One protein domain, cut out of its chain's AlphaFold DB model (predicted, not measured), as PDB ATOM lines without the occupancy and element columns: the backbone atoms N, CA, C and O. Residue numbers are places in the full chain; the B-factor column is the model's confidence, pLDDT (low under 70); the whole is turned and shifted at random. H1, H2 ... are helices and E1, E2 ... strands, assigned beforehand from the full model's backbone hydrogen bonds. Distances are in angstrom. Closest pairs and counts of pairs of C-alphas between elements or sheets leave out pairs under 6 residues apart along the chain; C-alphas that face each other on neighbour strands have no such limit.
ATOM      1  N   ASN A 547     -38.208 -41.367  29.163       87.62
ATOM      2  CA  ASN A 547     -39.390 -41.303  30.009       87.62
ATOM      3  C   ASN A 547     -38.957 -40.751  31.382       87.62
ATOM      4  O   ASN A 547     -38.159 -41.401  32.059       87.62
ATOM      5  N   PRO A 548     -39.462 -39.581  31.815       87.69
ATOM      6  CA  PRO A 548     -39.039 -38.958  33.070       87.69
ATOM      7  C   PRO A 548     -39.432 -39.769  34.313       87.69
ATOM      8  O   PRO A 548     -38.737 -39.713  35.323       87.69
ATOM      9  N   GLN A 549     -40.522 -40.538  34.253       87.00
ATOM     10  CA  GLN A 549     -40.917 -41.426  35.345       87.00
ATOM     11  C   GLN A 549     -39.981 -42.636  35.426       87.00
ATOM     12  O   GLN A 549     -39.575 -43.009  36.521       87.00
ATOM     13  N   ALA A 550     -39.594 -43.212  34.284       90.06
ATOM     14  CA  ALA A 550     -38.597 -44.283  34.241       90.06
ATOM     15  C   ALA A 550     -37.235 -43.807  34.762       90.06
ATOM     16  O   ALA A 550     -36.592 -44.510  35.531       90.06
ATOM     17  N   ASP A 551     -36.827 -42.593  34.384       90.94
ATOM     18  CA  ASP A 551     -35.594 -41.959  34.855       90.94
ATOM     19  C   ASP A 551     -35.597 -41.772  36.379       90.94
ATOM     20  O   ASP A 551     -34.635 -42.146  37.045       90.94
ATOM     21  N   ALA A 552     -36.704 -41.291  36.953       89.38
ATOM     22  CA  ALA A 552     -36.860 -41.178  38.404       89.38
ATOM     23  C   ALA A 552     -36.779 -42.548  39.107       89.38
ATOM     24  O   ALA A 552     -35.999 -42.702  40.046       89.38
ATOM     25  N   LEU A 553     -37.519 -43.555  38.613       88.69
ATOM     26  CA  LEU A 553     -37.455 -44.931  39.131       88.69
ATOM     27  C   LEU A 553     -36.024 -45.480  39.080       88.69
ATOM     28  O   LEU A 553     -35.555 -46.100  40.032       88.69
ATOM     29  N   LEU A 554     -35.322 -45.223  37.978       91.94
ATOM     30  CA  LEU A 554     -33.967 -45.694  37.747       91.94
ATOM     31  C   LEU A 554     -32.948 -45.016  38.673       91.94
ATOM     32  O   LEU A 554     -32.109 -45.713  39.243       91.94
ATOM     33  N   ARG A 555     -33.023 -43.692  38.876       92.06
ATOM     34  CA  ARG A 555     -32.153 -42.963  39.822       92.06
ATOM     35  C   ARG A 555     -32.306 -43.492  41.243       92.06
ATOM     36  O   ARG A 555     -31.308 -43.755  41.918       92.06
ATOM     37  N   ASP A 556     -33.544 -43.678  41.676       88.62
ATOM     38  CA  ASP A 556     -33.863 -44.150  43.018       88.62
ATOM     39  C   ASP A 556     -33.420 -45.613  43.208       88.62
ATOM     40  O   ASP A 556     -32.711 -45.919  44.169       88.62
ATOM     41  N   ALA A 557     -33.741 -46.504  42.260       90.50
ATOM     42  CA  ALA A 557     -33.317 -47.906  42.299       90.50
ATOM     43  C   ALA A 557     -31.787 -48.032  42.294       90.50
ATOM     44  O   ALA A 557     -31.212 -48.742  43.118       90.50
ATOM     45  N   THR A 558     -31.112 -47.272  41.431       93.69
ATOM     46  CA  THR A 558     -29.648 -47.292  41.343       93.69
ATOM     47  C   THR A 558     -28.995 -46.753  42.609       93.69
ATOM     48  O   THR A 558     -27.980 -47.287  43.045       93.69
ATOM     49  N   THR A 559     -29.583 -45.734  43.242       92.75
ATOM     50  CA  THR A 559     -29.107 -45.234  44.541       92.75
ATOM     51  C   THR A 559     -29.126 -46.350  45.586       92.75
ATOM     52  O   THR A 559     -28.133 -46.543  46.287       92.75
ATOM     53  N   GLN A 560     -30.210 -47.129  45.660       90.50
ATOM     54  CA  GLN A 560     -30.315 -48.249  46.601       90.50
ATOM     55  C   GLN A 560     -29.327 -49.376  46.286       90.50
ATOM     56  O   GLN A 560     -28.697 -49.924  47.192       90.50
ATOM     57  N   GLU A 561     -29.157 -49.716  45.011       93.38
ATOM     58  CA  GLU A 561     -28.257 -50.792  44.595       93.38
ATOM     59  C   GLU A 561     -26.779 -50.421  44.776       93.38
ATOM     60  O   GLU A 561     -25.989 -51.245  45.237       93.38
ATOM     61  N   LEU A 562     -26.401 -49.168  44.509       93.44
ATOM     62  CA  LEU A 562     -25.037 -48.688  44.735       93.44
ATOM     63  C   LEU A 562     -24.660 -48.692  46.222       93.44
ATOM     64  O   LEU A 562     -23.530 -49.048  46.563       93.44
ATOM     65  N   LEU A 563     -25.604 -48.417  47.127       91.62
ATOM     66  CA  LEU A 563     -25.350 -48.515  48.568       91.62
ATOM     67  C   LEU A 563     -24.956 -49.937  48.998       91.62
ATOM     68  O   LEU A 563     -24.123 -50.090  49.894       91.62
ATOM     69  N   LYS A 564     -25.469 -50.983  48.332       91.25
ATOM     70  CA  LYS A 564     -25.119 -52.389  48.627       91.25
ATOM     71  C   LYS A 564     -23.660 -52.724  48.308       91.25
ATOM     72  O   LYS A 564     -23.108 -53.652  48.895       91.25
ATOM     73  N   VAL A 565     -23.032 -51.962  47.414       92.12
ATOM     74  CA  VAL A 565     -21.608 -52.075  47.057       92.12
ATOM     75  C   VAL A 565     -20.772 -50.938  47.661       92.12
ATOM     76  O   VAL A 565     -19.664 -50.671  47.210       92.12
ATOM     77  N   ASN A 566     -21.271 -50.284  48.720       91.38
ATOM     78  CA  ASN A 566     -20.624 -49.163  49.416       91.38
ATOM     79  C   ASN A 566     -20.331 -47.947  48.519       91.38
ATOM     80  O   ASN A 566     -19.341 -47.236  48.721       91.38
ATOM     81  N   ARG A 567     -21.207 -47.690  47.543       92.75
ATOM     82  CA  ARG A 567     -21.150 -46.520  46.666       92.75
ATOM     83  C   ARG A 567     -22.295 -45.551  46.944       92.75
ATOM     84  O   ARG A 567     -23.412 -45.968  47.226       92.75
ATOM     85  N   ASN A 568     -22.024 -44.252  46.828       91.25
ATOM     86  CA  ASN A 568     -23.035 -43.200  46.959       91.25
ATOM     87  C   ASN A 568     -23.246 -42.498  45.618       91.25
ATOM     88  O   ASN A 568     -22.319 -41.871  45.105       91.25
ATOM     89  N   LEU A 569     -24.463 -42.563  45.078       93.44
ATOM     90  CA  LEU A 569     -24.823 -41.845  43.858       93.44
ATOM     91  C   LEU A 569     -25.071 -40.363  44.154       93.44
ATOM     92  O   LEU A 569     -25.842 -40.023  45.051       93.44
ATOM     93  N   ARG A 570     -24.439 -39.474  43.384       90.69
ATOM     94  CA  ARG A 570     -24.689 -38.026  43.412       90.69
ATOM     95  C   ARG A 570     -24.892 -37.531  41.988       90.69
ATOM     96  O   ARG A 570     -24.011 -37.707  41.151       90.69
ATOM     97  N   ILE A 571     -26.039 -36.918  41.716       91.00
ATOM     98  CA  ILE A 571     -26.384 -36.416  40.383       91.00
ATOM     99  C   ILE A 571     -26.529 -34.902  40.454       91.00
ATOM    100  O   ILE A 571     -27.266 -34.405  41.303       91.00
ATOM    101  N   PHE A 572     -25.845 -34.192  39.559       88.31
ATOM    102  CA  PHE A 572     -25.894 -32.735  39.457       88.31
ATOM    103  C   PHE A 572     -26.587 -32.311  38.167       88.31
ATOM    104  O   PHE A 572     -26.222 -32.759  37.076       88.31
ATOM    105  N   GLY A 573     -27.583 -31.442  38.306       83.88
ATOM    106  CA  GLY A 573     -28.365 -30.909  37.200       83.88
ATOM    107  C   GLY A 573     -27.639 -29.830  36.395       83.88
ATOM    108  O   GLY A 573     -26.547 -29.349  36.716       83.88
ATOM    109  N   LYS A 574     -28.288 -29.392  35.317       70.38
ATOM    110  CA  LYS A 574     -27.786 -28.325  34.447       70.38
ATOM    111  C   LYS A 574     -27.655 -26.997  35.208       70.38
ATOM    112  O   LYS A 574     -28.649 -26.349  35.513       70.38
ATOM    113  N   GLY A 575     -26.414 -26.562  35.438       67.00
ATOM    114  CA  GLY A 575     -26.090 -25.302  36.124       67.00
ATOM    115  C   GLY A 575     -25.676 -25.476  37.586       67.00
ATOM    116  O   GLY A 575     -25.184 -24.525  38.189       67.00
ATOM    117  N   GLU A 576     -25.799 -26.685  38.132       79.25
ATOM    118  CA  GLU A 576     -25.225 -27.030  39.428       79.25
ATOM    119  C   GLU A 576     -23.715 -27.260  39.278       79.25
ATOM    120  O   GLU A 576     -23.242 -27.805  38.276       79.25
ATOM    121  N   THR A 577     -22.942 -26.801  40.264       68.31
ATOM    122  CA  THR A 577     -21.487 -26.989  40.297       68.31
ATOM    123  C   THR A 577     -21.141 -27.982  41.392       68.31
ATOM    124  O   THR A 577     -21.573 -27.841  42.534       68.31
ATOM    125  N   PHE A 578     -20.374 -29.006  41.027       74.12
ATOM    126  CA  PHE A 578     -19.827 -29.962  41.974       74.12
ATOM    127  C   PHE A 578     -18.440 -29.496  42.420       74.12
ATOM    128  O   PHE A 578     -17.551 -29.320  41.584       74.12
ATOM    129  N   ASP A 579     -18.252 -29.302  43.727       77.75
ATOM    130  CA  ASP A 579     -16.927 -29.068  44.297       77.75
ATOM    131  C   ASP A 579     -16.158 -30.390  44.362       77.75
ATOM    132  O   ASP A 579     -16.426 -31.255  45.203       77.75
ATOM    133  N   THR A 580     -15.178 -30.531  43.472       70.06
ATOM    134  CA  THR A 580     -14.362 -31.738  43.321       70.06
ATOM    135  C   THR A 580     -13.540 -32.055  44.572       70.06
ATOM    136  O   THR A 580     -13.191 -33.216  44.778       70.06
ATOM    137  N   GLN A 581     -13.309 -31.082  45.466       70.44
ATOM    138  CA  GLN A 581     -12.641 -31.310  46.753       70.44
ATOM    139  C   GLN A 581     -13.512 -32.073  47.763       70.44
ATOM    140  O   GLN A 581     -13.002 -32.589  48.757       70.44
ATOM    141  N   THR A 582     -14.820 -32.186  47.510       75.50
ATOM    142  CA  THR A 582     -15.772 -32.916  48.368       75.50
ATOM    143  C   THR A 582     -16.024 -34.360  47.915       75.50
ATOM    144  O   THR A 582     -16.796 -35.087  48.561       75.50
ATOM    145  N   ALA A 583     -15.385 -34.790  46.819       75.44
ATOM    146  CA  ALA A 583     -15.460 -36.155  46.307       75.44
ATOM    147  C   ALA A 583     -14.762 -37.134  47.263       75.44
ATOM    148  O   ALA A 583     -13.595 -36.967  47.618       75.44
ATOM    149  N   LYS A 584     -15.465 -38.191  47.664       78.56
ATOM    150  CA  LYS A 584     -14.909 -39.327  48.406       78.56
ATOM    151  C   LYS A 584     -14.700 -40.491  47.443       78.56
ATOM    152  O   LYS A 584     -15.441 -40.649  46.480       78.56
ATOM    153  N   ALA A 585     -13.747 -41.368  47.753       71.56
ATOM    154  CA  ALA A 585     -13.435 -42.536  46.922       71.56
ATOM    155  C   ALA A 585     -14.637 -43.477  46.667       71.56
ATOM    156  O   ALA A 585     -14.615 -44.233  45.702       71.56
ATOM    157  N   GLY A 586     -15.680 -43.434  47.507       82.38
ATOM    158  CA  GLY A 586     -16.917 -44.210  47.352       82.38
ATOM    159  C   GLY A 586     -18.044 -43.499  46.590       82.38
ATOM    160  O   GLY A 586     -19.149 -44.024  46.547       82.38
ATOM    161  N   ASP A 587     -17.826 -42.314  46.024       88.38
ATOM    162  CA  ASP A 587     -18.884 -41.598  45.306       88.38
ATOM    163  C   ASP A 587     -18.938 -41.990  43.823       88.38
ATOM    164  O   ASP A 587     -17.909 -42.115  43.164       88.38
ATOM    165  N   VAL A 588     -20.155 -42.136  43.301       92.19
ATOM    166  CA  VAL A 588     -20.461 -42.205  41.867       92.19
ATOM    167  C   VAL A 588     -21.122 -40.883  41.508       92.19
ATOM    168  O   VAL A 588     -22.228 -40.593  41.963       92.19
ATOM    169  N   ILE A 589     -20.421 -40.048  40.745       91.81
ATOM    170  CA  ILE A 589     -20.859 -38.684  40.442       91.81
ATOM    171  C   ILE A 589     -21.279 -38.611  38.981       91.81
ATOM    172  O   ILE A 589     -20.468 -38.867  38.092       91.81
ATOM    173  N   LEU A 590     -22.532 -38.229  38.744       93.25
ATOM    174  CA  LEU A 590     -23.088 -38.037  37.411       93.25
ATOM    175  C   LEU A 590     -23.478 -36.579  37.184       93.25
ATOM    176  O   LEU A 590     -23.956 -35.889  38.087       93.25
ATOM    177  N   ARG A 591     -23.344 -36.139  35.938       90.31
ATOM    178  CA  ARG A 591     -23.902 -34.882  35.454       90.31
ATOM    179  C   ARG A 591     -25.064 -35.162  34.520       90.31
ATOM    180  O   ARG A 591     -24.881 -35.835  33.512       90.31
ATOM    181  N   ASP A 592     -26.221 -34.613  34.860       91.50
ATOM    182  CA  ASP A 592     -27.444 -34.685  34.067       91.50
ATOM    183  C   ASP A 592     -27.515 -33.495  33.095       91.50
ATOM    184  O   ASP A 592     -27.581 -32.328  33.500       91.50
ATOM    185  N   TYR A 593     -27.487 -33.792  31.796       87.38
ATOM    186  CA  TYR A 593     -27.626 -32.810  30.717       87.38
ATOM    187  C   TYR A 593     -29.083 -32.615  30.263       87.38
ATOM    188  O   TYR A 593     -29.356 -31.752  29.420       87.38
ATOM    189  N   GLY A 594     -30.023 -33.351  30.860       84.44
ATOM    190  CA  GLY A 594     -31.434 -33.403  30.508       84.44
ATOM    191  C   GLY A 594     -31.745 -34.484  29.472       84.44
ATOM    192  O   GLY A 594     -30.867 -34.975  28.764       84.44
ATOM    193  N   ASN A 595     -33.029 -34.841  29.371       83.06
ATOM    194  CA  ASN A 595     -33.554 -35.850  28.438       83.06
ATOM    195  C   ASN A 595     -32.861 -37.223  28.541       83.06
ATOM    196  O   ASN A 595     -32.733 -37.930  27.543       83.06
ATOM    197  N   GLY A 596     -32.417 -37.588  29.746       83.88
ATOM    198  CA  GLY A 596     -31.790 -38.879  30.014       83.88
ATOM    199  C   GLY A 596     -30.344 -38.981  29.541       83.88
ATOM    200  O   GLY A 596     -29.865 -40.101  29.387       83.88
ATOM    201  N   VAL A 597     -29.667 -37.850  29.286       90.38
ATOM    202  CA  VAL A 597     -28.245 -37.792  28.918       90.38
ATOM    203  C   VAL A 597     -27.377 -37.551  30.152       90.38
ATOM    204  O   VAL A 597     -27.479 -36.497  30.784       90.38
ATOM    205  N   TYR A 598     -26.479 -38.491  30.450       93.06
ATOM    206  CA  TYR A 598     -25.598 -38.447  31.618       93.06
ATOM    207  C   TYR A 598     -24.145 -38.698  31.264       93.06
ATOM    208  O   TYR A 598     -23.857 -39.597  30.481       93.06
ATOM    209  N   TRP A 599     -23.239 -37.981  31.927       92.31
ATOM    210  CA  TRP A 599     -21.806 -38.299  31.950       92.31
ATOM    211  C   TRP A 599     -21.339 -38.529  33.381       92.31
ATOM    212  O   TRP A 599     -21.853 -37.899  34.307       92.31
ATOM    213  N   ALA A 600     -20.344 -39.393  33.559       92.38
ATOM    214  CA  ALA A 600     -19.756 -39.651  34.867       92.38
ATOM    215  C   ALA A 600     -18.498 -38.820  35.096       92.38
ATOM    216  O   ALA A 600     -17.814 -38.438  34.147       92.38
ATOM    217  N   TYR A 601     -18.193 -38.528  36.355       88.81
ATOM    218  CA  TYR A 601     -16.962 -37.855  36.751       88.81
ATOM    219  C   TYR A 601     -15.956 -38.864  37.312       88.81
ATOM    220  O   TYR A 601     -16.221 -39.535  38.311       88.81
ATOM    221  N   ASP A 602     -14.791 -38.948  36.676       84.88
ATOM    222  CA  ASP A 602     -13.654 -39.749  37.116       84.88
ATOM    223  C   ASP A 602     -12.882 -38.983  38.195       84.88
ATOM    224  O   ASP A 602     -12.144 -38.035  37.913       84.88
ATOM    225  N   VAL A 603     -13.080 -39.383  39.453       79.94
ATOM    226  CA  VAL A 603     -12.439 -38.750  40.613       79.94
ATOM    227  C   VAL A 603     -10.904 -38.870  40.561       79.94
ATOM    228  O   VAL A 603     -10.251 -37.841  40.742       79.94
ATOM    229  N   PRO A 604     -10.298 -40.051  40.298       76.25
ATOM    230  CA  PRO A 604      -8.850 -40.177  40.105       76.25
ATOM    231  C   PRO A 604      -8.241 -39.235  39.059       76.25
ATOM    232  O   PRO A 604      -7.185 -38.654  39.312       76.25
ATOM    233  N   ASN A 605      -8.884 -39.085  37.896       79.94
ATOM    234  CA  ASN A 605      -8.329 -38.322  36.768       79.94
ATOM    235  C   ASN A 605      -8.849 -36.878  36.674       79.94
ATOM    236  O   ASN A 605      -8.406 -36.114  35.817       79.94
ATOM    237  N   ALA A 606      -9.766 -36.494  37.563       81.25
ATOM    238  CA  ALA A 606     -10.398 -35.182  37.640       81.25
ATOM    239  C   ALA A 606     -11.080 -34.713  36.333       81.25
ATOM    240  O   ALA A 606     -11.119 -33.514  36.040       81.25
ATOM    241  N   GLN A 607     -11.640 -35.642  35.551       85.06
ATOM    242  CA  GLN A 607     -12.265 -35.375  34.249       85.06
ATOM    243  C   GLN A 607     -13.634 -36.052  34.119       85.06
ATOM    244  O   GLN A 607     -13.942 -37.001  34.833       85.06
ATOM    245  N   TYR A 608     -14.467 -35.562  33.200       86.25
ATOM    246  CA  TYR A 608     -15.715 -36.240  32.845       86.25
ATOM    247  C   TYR A 608     -15.457 -37.318  31.792       86.25
ATOM    248  O   TYR A 608     -14.777 -37.064  30.799       86.25
ATOM    249  N   ILE A 609     -16.054 -38.490  31.992       89.62
ATOM    250  CA  ILE A 609     -16.123 -39.566  31.007       89.62
ATOM    251  C   ILE A 609     -17.364 -39.316  30.151       89.62
ATOM    252  O   ILE A 609     -18.499 -39.543  30.583       89.62
ATOM    253  N   GLU A 610     -17.139 -38.810  28.943       90.44
ATOM    254  CA  GLU A 610     -18.185 -38.648  27.939       90.44
ATOM    255  C   GLU A 610     -18.592 -40.022  27.396       90.44
ATOM    256  O   GLU A 610     -17.772 -40.781  26.880       90.44
ATOM    257  N   VAL A 611     -19.877 -40.343  27.533       90.75
ATOM    258  CA  VAL A 611     -20.498 -41.537  26.947       90.75
ATOM    259  C   VAL A 611     -21.460 -41.114  25.842       90.75
ATOM    260  O   VAL A 611     -21.891 -39.958  25.794       90.75
ATOM    261  N   ASN A 612     -21.815 -42.050  24.960       87.25
ATOM    262  CA  ASN A 612     -22.777 -41.798  23.888       87.25
ATOM    263  C   ASN A 612     -24.060 -41.162  24.445       87.25
ATOM    264  O   ASN A 612     -24.667 -41.685  25.380       87.25
ATOM    265  N   ALA A 613     -24.467 -40.038  23.852       84.62
ATOM    266  CA  ALA A 613     -25.663 -39.292  24.233       84.62
ATOM    267  C   ALA A 613     -26.936 -39.950  23.669       84.62
ATOM    268  O   ALA A 613     -27.645 -39.374  22.845       84.62
ATOM    269  N   ASP A 614     -27.186 -41.185  24.095       84.56
ATOM    270  CA  ASP A 614     -28.361 -41.982  23.763       84.56
ATOM    271  C   ASP A 614     -29.162 -42.345  25.030       84.56
ATOM    272  O   ASP A 614     -28.844 -41.938  26.152       84.56
ATOM    273  N   THR A 615     -30.235 -43.113  24.854       84.00
ATOM    274  CA  THR A 615     -31.142 -43.542  25.931       84.00
ATOM    275  C   THR A 615     -30.505 -44.513  26.933       84.00
ATOM    276  O   THR A 615     -31.119 -44.818  27.953       84.00
ATOM    277  N   ASP A 616     -29.294 -45.009  26.661       89.94
ATOM    278  CA  ASP A 616     -28.512 -45.862  27.559       89.94
ATOM    279  C   ASP A 616     -27.439 -45.078  28.335       89.94
ATOM    280  O   ASP A 616     -26.726 -45.667  29.153       89.94
ATOM    281  N   SER A 617     -27.306 -43.766  28.113       92.31
ATOM    282  CA  SER A 617     -26.206 -42.973  28.678       92.31
ATOM    283  C   SER A 617     -26.117 -43.047  30.210       92.31
ATOM    284  O   SER A 617     -25.013 -43.138  30.735       92.31
ATOM    285  N   PHE A 618     -27.248 -43.112  30.929       94.06
ATOM    286  CA  PHE A 618     -27.271 -43.301  32.387       94.06
ATOM    287  C   PHE A 618     -26.539 -44.584  32.805       94.06
ATOM    288  O   PHE A 618     -25.632 -44.553  33.637       94.06
ATOM    289  N   PHE A 619     -26.893 -45.708  32.175       94.75
ATOM    290  CA  PHE A 619     -26.295 -47.014  32.449       94.75
ATOM    291  C   PHE A 619     -24.805 -47.024  32.097       94.75
ATOM    292  O   PHE A 619     -23.998 -47.515  32.883       94.75
ATOM    293  N   ARG A 620     -24.431 -46.438  30.950       94.62
ATOM    294  CA  ARG A 620     -23.031 -46.341  30.499       94.62
ATOM    295  C   ARG A 620     -22.183 -45.473  31.424       94.62
ATOM    296  O   ARG A 620     -21.060 -45.849  31.739       94.62
ATOM    297  N   ALA A 621     -22.717 -44.335  31.862       94.69
ATOM    298  CA  ALA A 621     -22.018 -43.420  32.752       94.69
ATOM    299  C   ALA A 621     -21.732 -44.077  34.110       94.69
ATOM    300  O   ALA A 621     -20.627 -43.978  34.625       94.69
ATOM    301  N   ILE A 622     -22.689 -44.806  34.680       94.81
ATOM    302  CA  ILE A 622     -22.433 -45.544  35.924       94.81
ATOM    303  C   ILE A 622     -21.438 -46.677  35.688       94.81
ATOM    304  O   ILE A 622     -20.473 -46.801  36.436       94.81
ATOM    305  N   ALA A 623     -21.633 -47.474  34.636       94.25
ATOM    306  CA  ALA A 623     -20.762 -48.601  34.327       94.25
ATOM    307  C   ALA A 623     -19.283 -48.202  34.189       94.25
ATOM    308  O   ALA A 623     -18.423 -48.954  34.651       94.25
ATOM    309  N   SER A 624     -18.989 -47.027  33.620       93.56
ATOM    310  CA  SER A 624     -17.618 -46.568  33.353       93.56
ATOM    311  C   SER A 624     -16.800 -46.217  34.599       93.56
ATOM    312  O   SER A 624     -15.574 -46.163  34.527       93.56
ATOM    313  N   VAL A 625     -17.443 -46.009  35.753       91.94
ATOM    314  CA  VAL A 625     -16.760 -45.678  37.021       91.94
ATOM    315  C   VAL A 625     -16.798 -46.807  38.056       91.94
ATOM    316  O   VAL A 625     -16.233 -46.675  39.146       91.94
ATOM    317  N   LEU A 626     -17.440 -47.930  37.725       92.38
ATOM    318  CA  LEU A 626     -17.531 -49.107  38.585       92.38
ATOM    319  C   LEU A 626     -16.359 -50.074  38.385       92.38
ATOM    320  O   LEU A 626     -15.761 -50.183  37.318       92.38
ATOM    321  N   GLN A 627     -16.047 -50.816  39.441       91.06
ATOM    322  CA  GLN A 627     -15.026 -51.857  39.451       91.06
ATOM    323  C   GLN A 627     -15.599 -53.212  38.993       91.06
ATOM    324  O   GLN A 627     -16.784 -53.480  39.193       91.06
TER     325      GLN A 627
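Overview. This is residues 547 to 627 of the 1159 residues of an uncharacterized protein of Pseudomonas syringae (UniProt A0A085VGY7). A small, strongly twisted sheet of four strands has two helices packed on one face: long H1 runs along edge strand E1, and short H2 covers the middle of the sheet at E2 and E3. A long loop, residues 573 to 586, swings out from the end of E1 and returns to the start of E2. The 81 printed residues hold two named helices and four named strands in the chain order H1 E1 E2 E3 E4 H2; the sheet's order is E1 E2 E3 E4, mixed, and the class is mixed, helices and strands. The whole is compact, with a radius of gyration of the C-alphas of 11.9 A, and spans 32 by 27 by 21 A.

Arrangement. Start at H1, residues 548 to 564, which is on the sheet at a height of 8.8 A and lies over E1, residues 568 to 572, along it at 14 degrees on the local plane. Their closest C-alphas are those of Thr 559 and Leu 569, 5.5 A apart. Next look at E2, residues 587 to 594: it is parallel to E1 at 28 degrees, with N 570 and O 588 2.9 A apart. E3, residues 597 to 602, makes an antiparallel hairpin with E2 at 149 degrees; N 591 and O 599 are 2.8 A apart. E4, residues 607 to 609, makes a hairpin with E3 at 135 degrees, with N 602 and O 607 2.8 A apart. E2, E3 and E4 form a meander, each strand the antiparallel neighbour of the one before. End at H2, residues 617 to 623, on the same face as H1, two layers in all, at a height of 7.7 A; it lies over E3 and, only just, over E2, with 3 of its C-alphas falling on E2. The C-alphas of Ala 600 and Ala 621, the closest of E3 and H2, are 4.9 A apart. H1 and H2 are near each other, with 7 pairs of C-alphas within 10 A. In H2 every O i to N i+4 pair is within hydrogen-bond range, in H1 12 of 13.

Along the chain. Find C-alpha 548 at (-39.039, -38.958, 33.070); from there H1 runs 24.8 A to C-alpha 564. E1 measures 13.2 A, and E2 runs 21.1 A from C-alpha 587 at (-18.884, -41.598, 45.306). E3 measures 16.9 A and E4 6.6 A. H2 runs 9.7 A and ends at C-alpha 623, (-20.762, -48.601, 34.327).

Size, cuts and confidence. The C-alphas of Asn 547 and Gln 581 are the two farthest apart, 33.1 A. The printed part has no cut, and the link from E1 to E2 is long, with 14 residues. The mean pLDDT of the printed part is 87.1; look for values under 70 at residues 575 and 577.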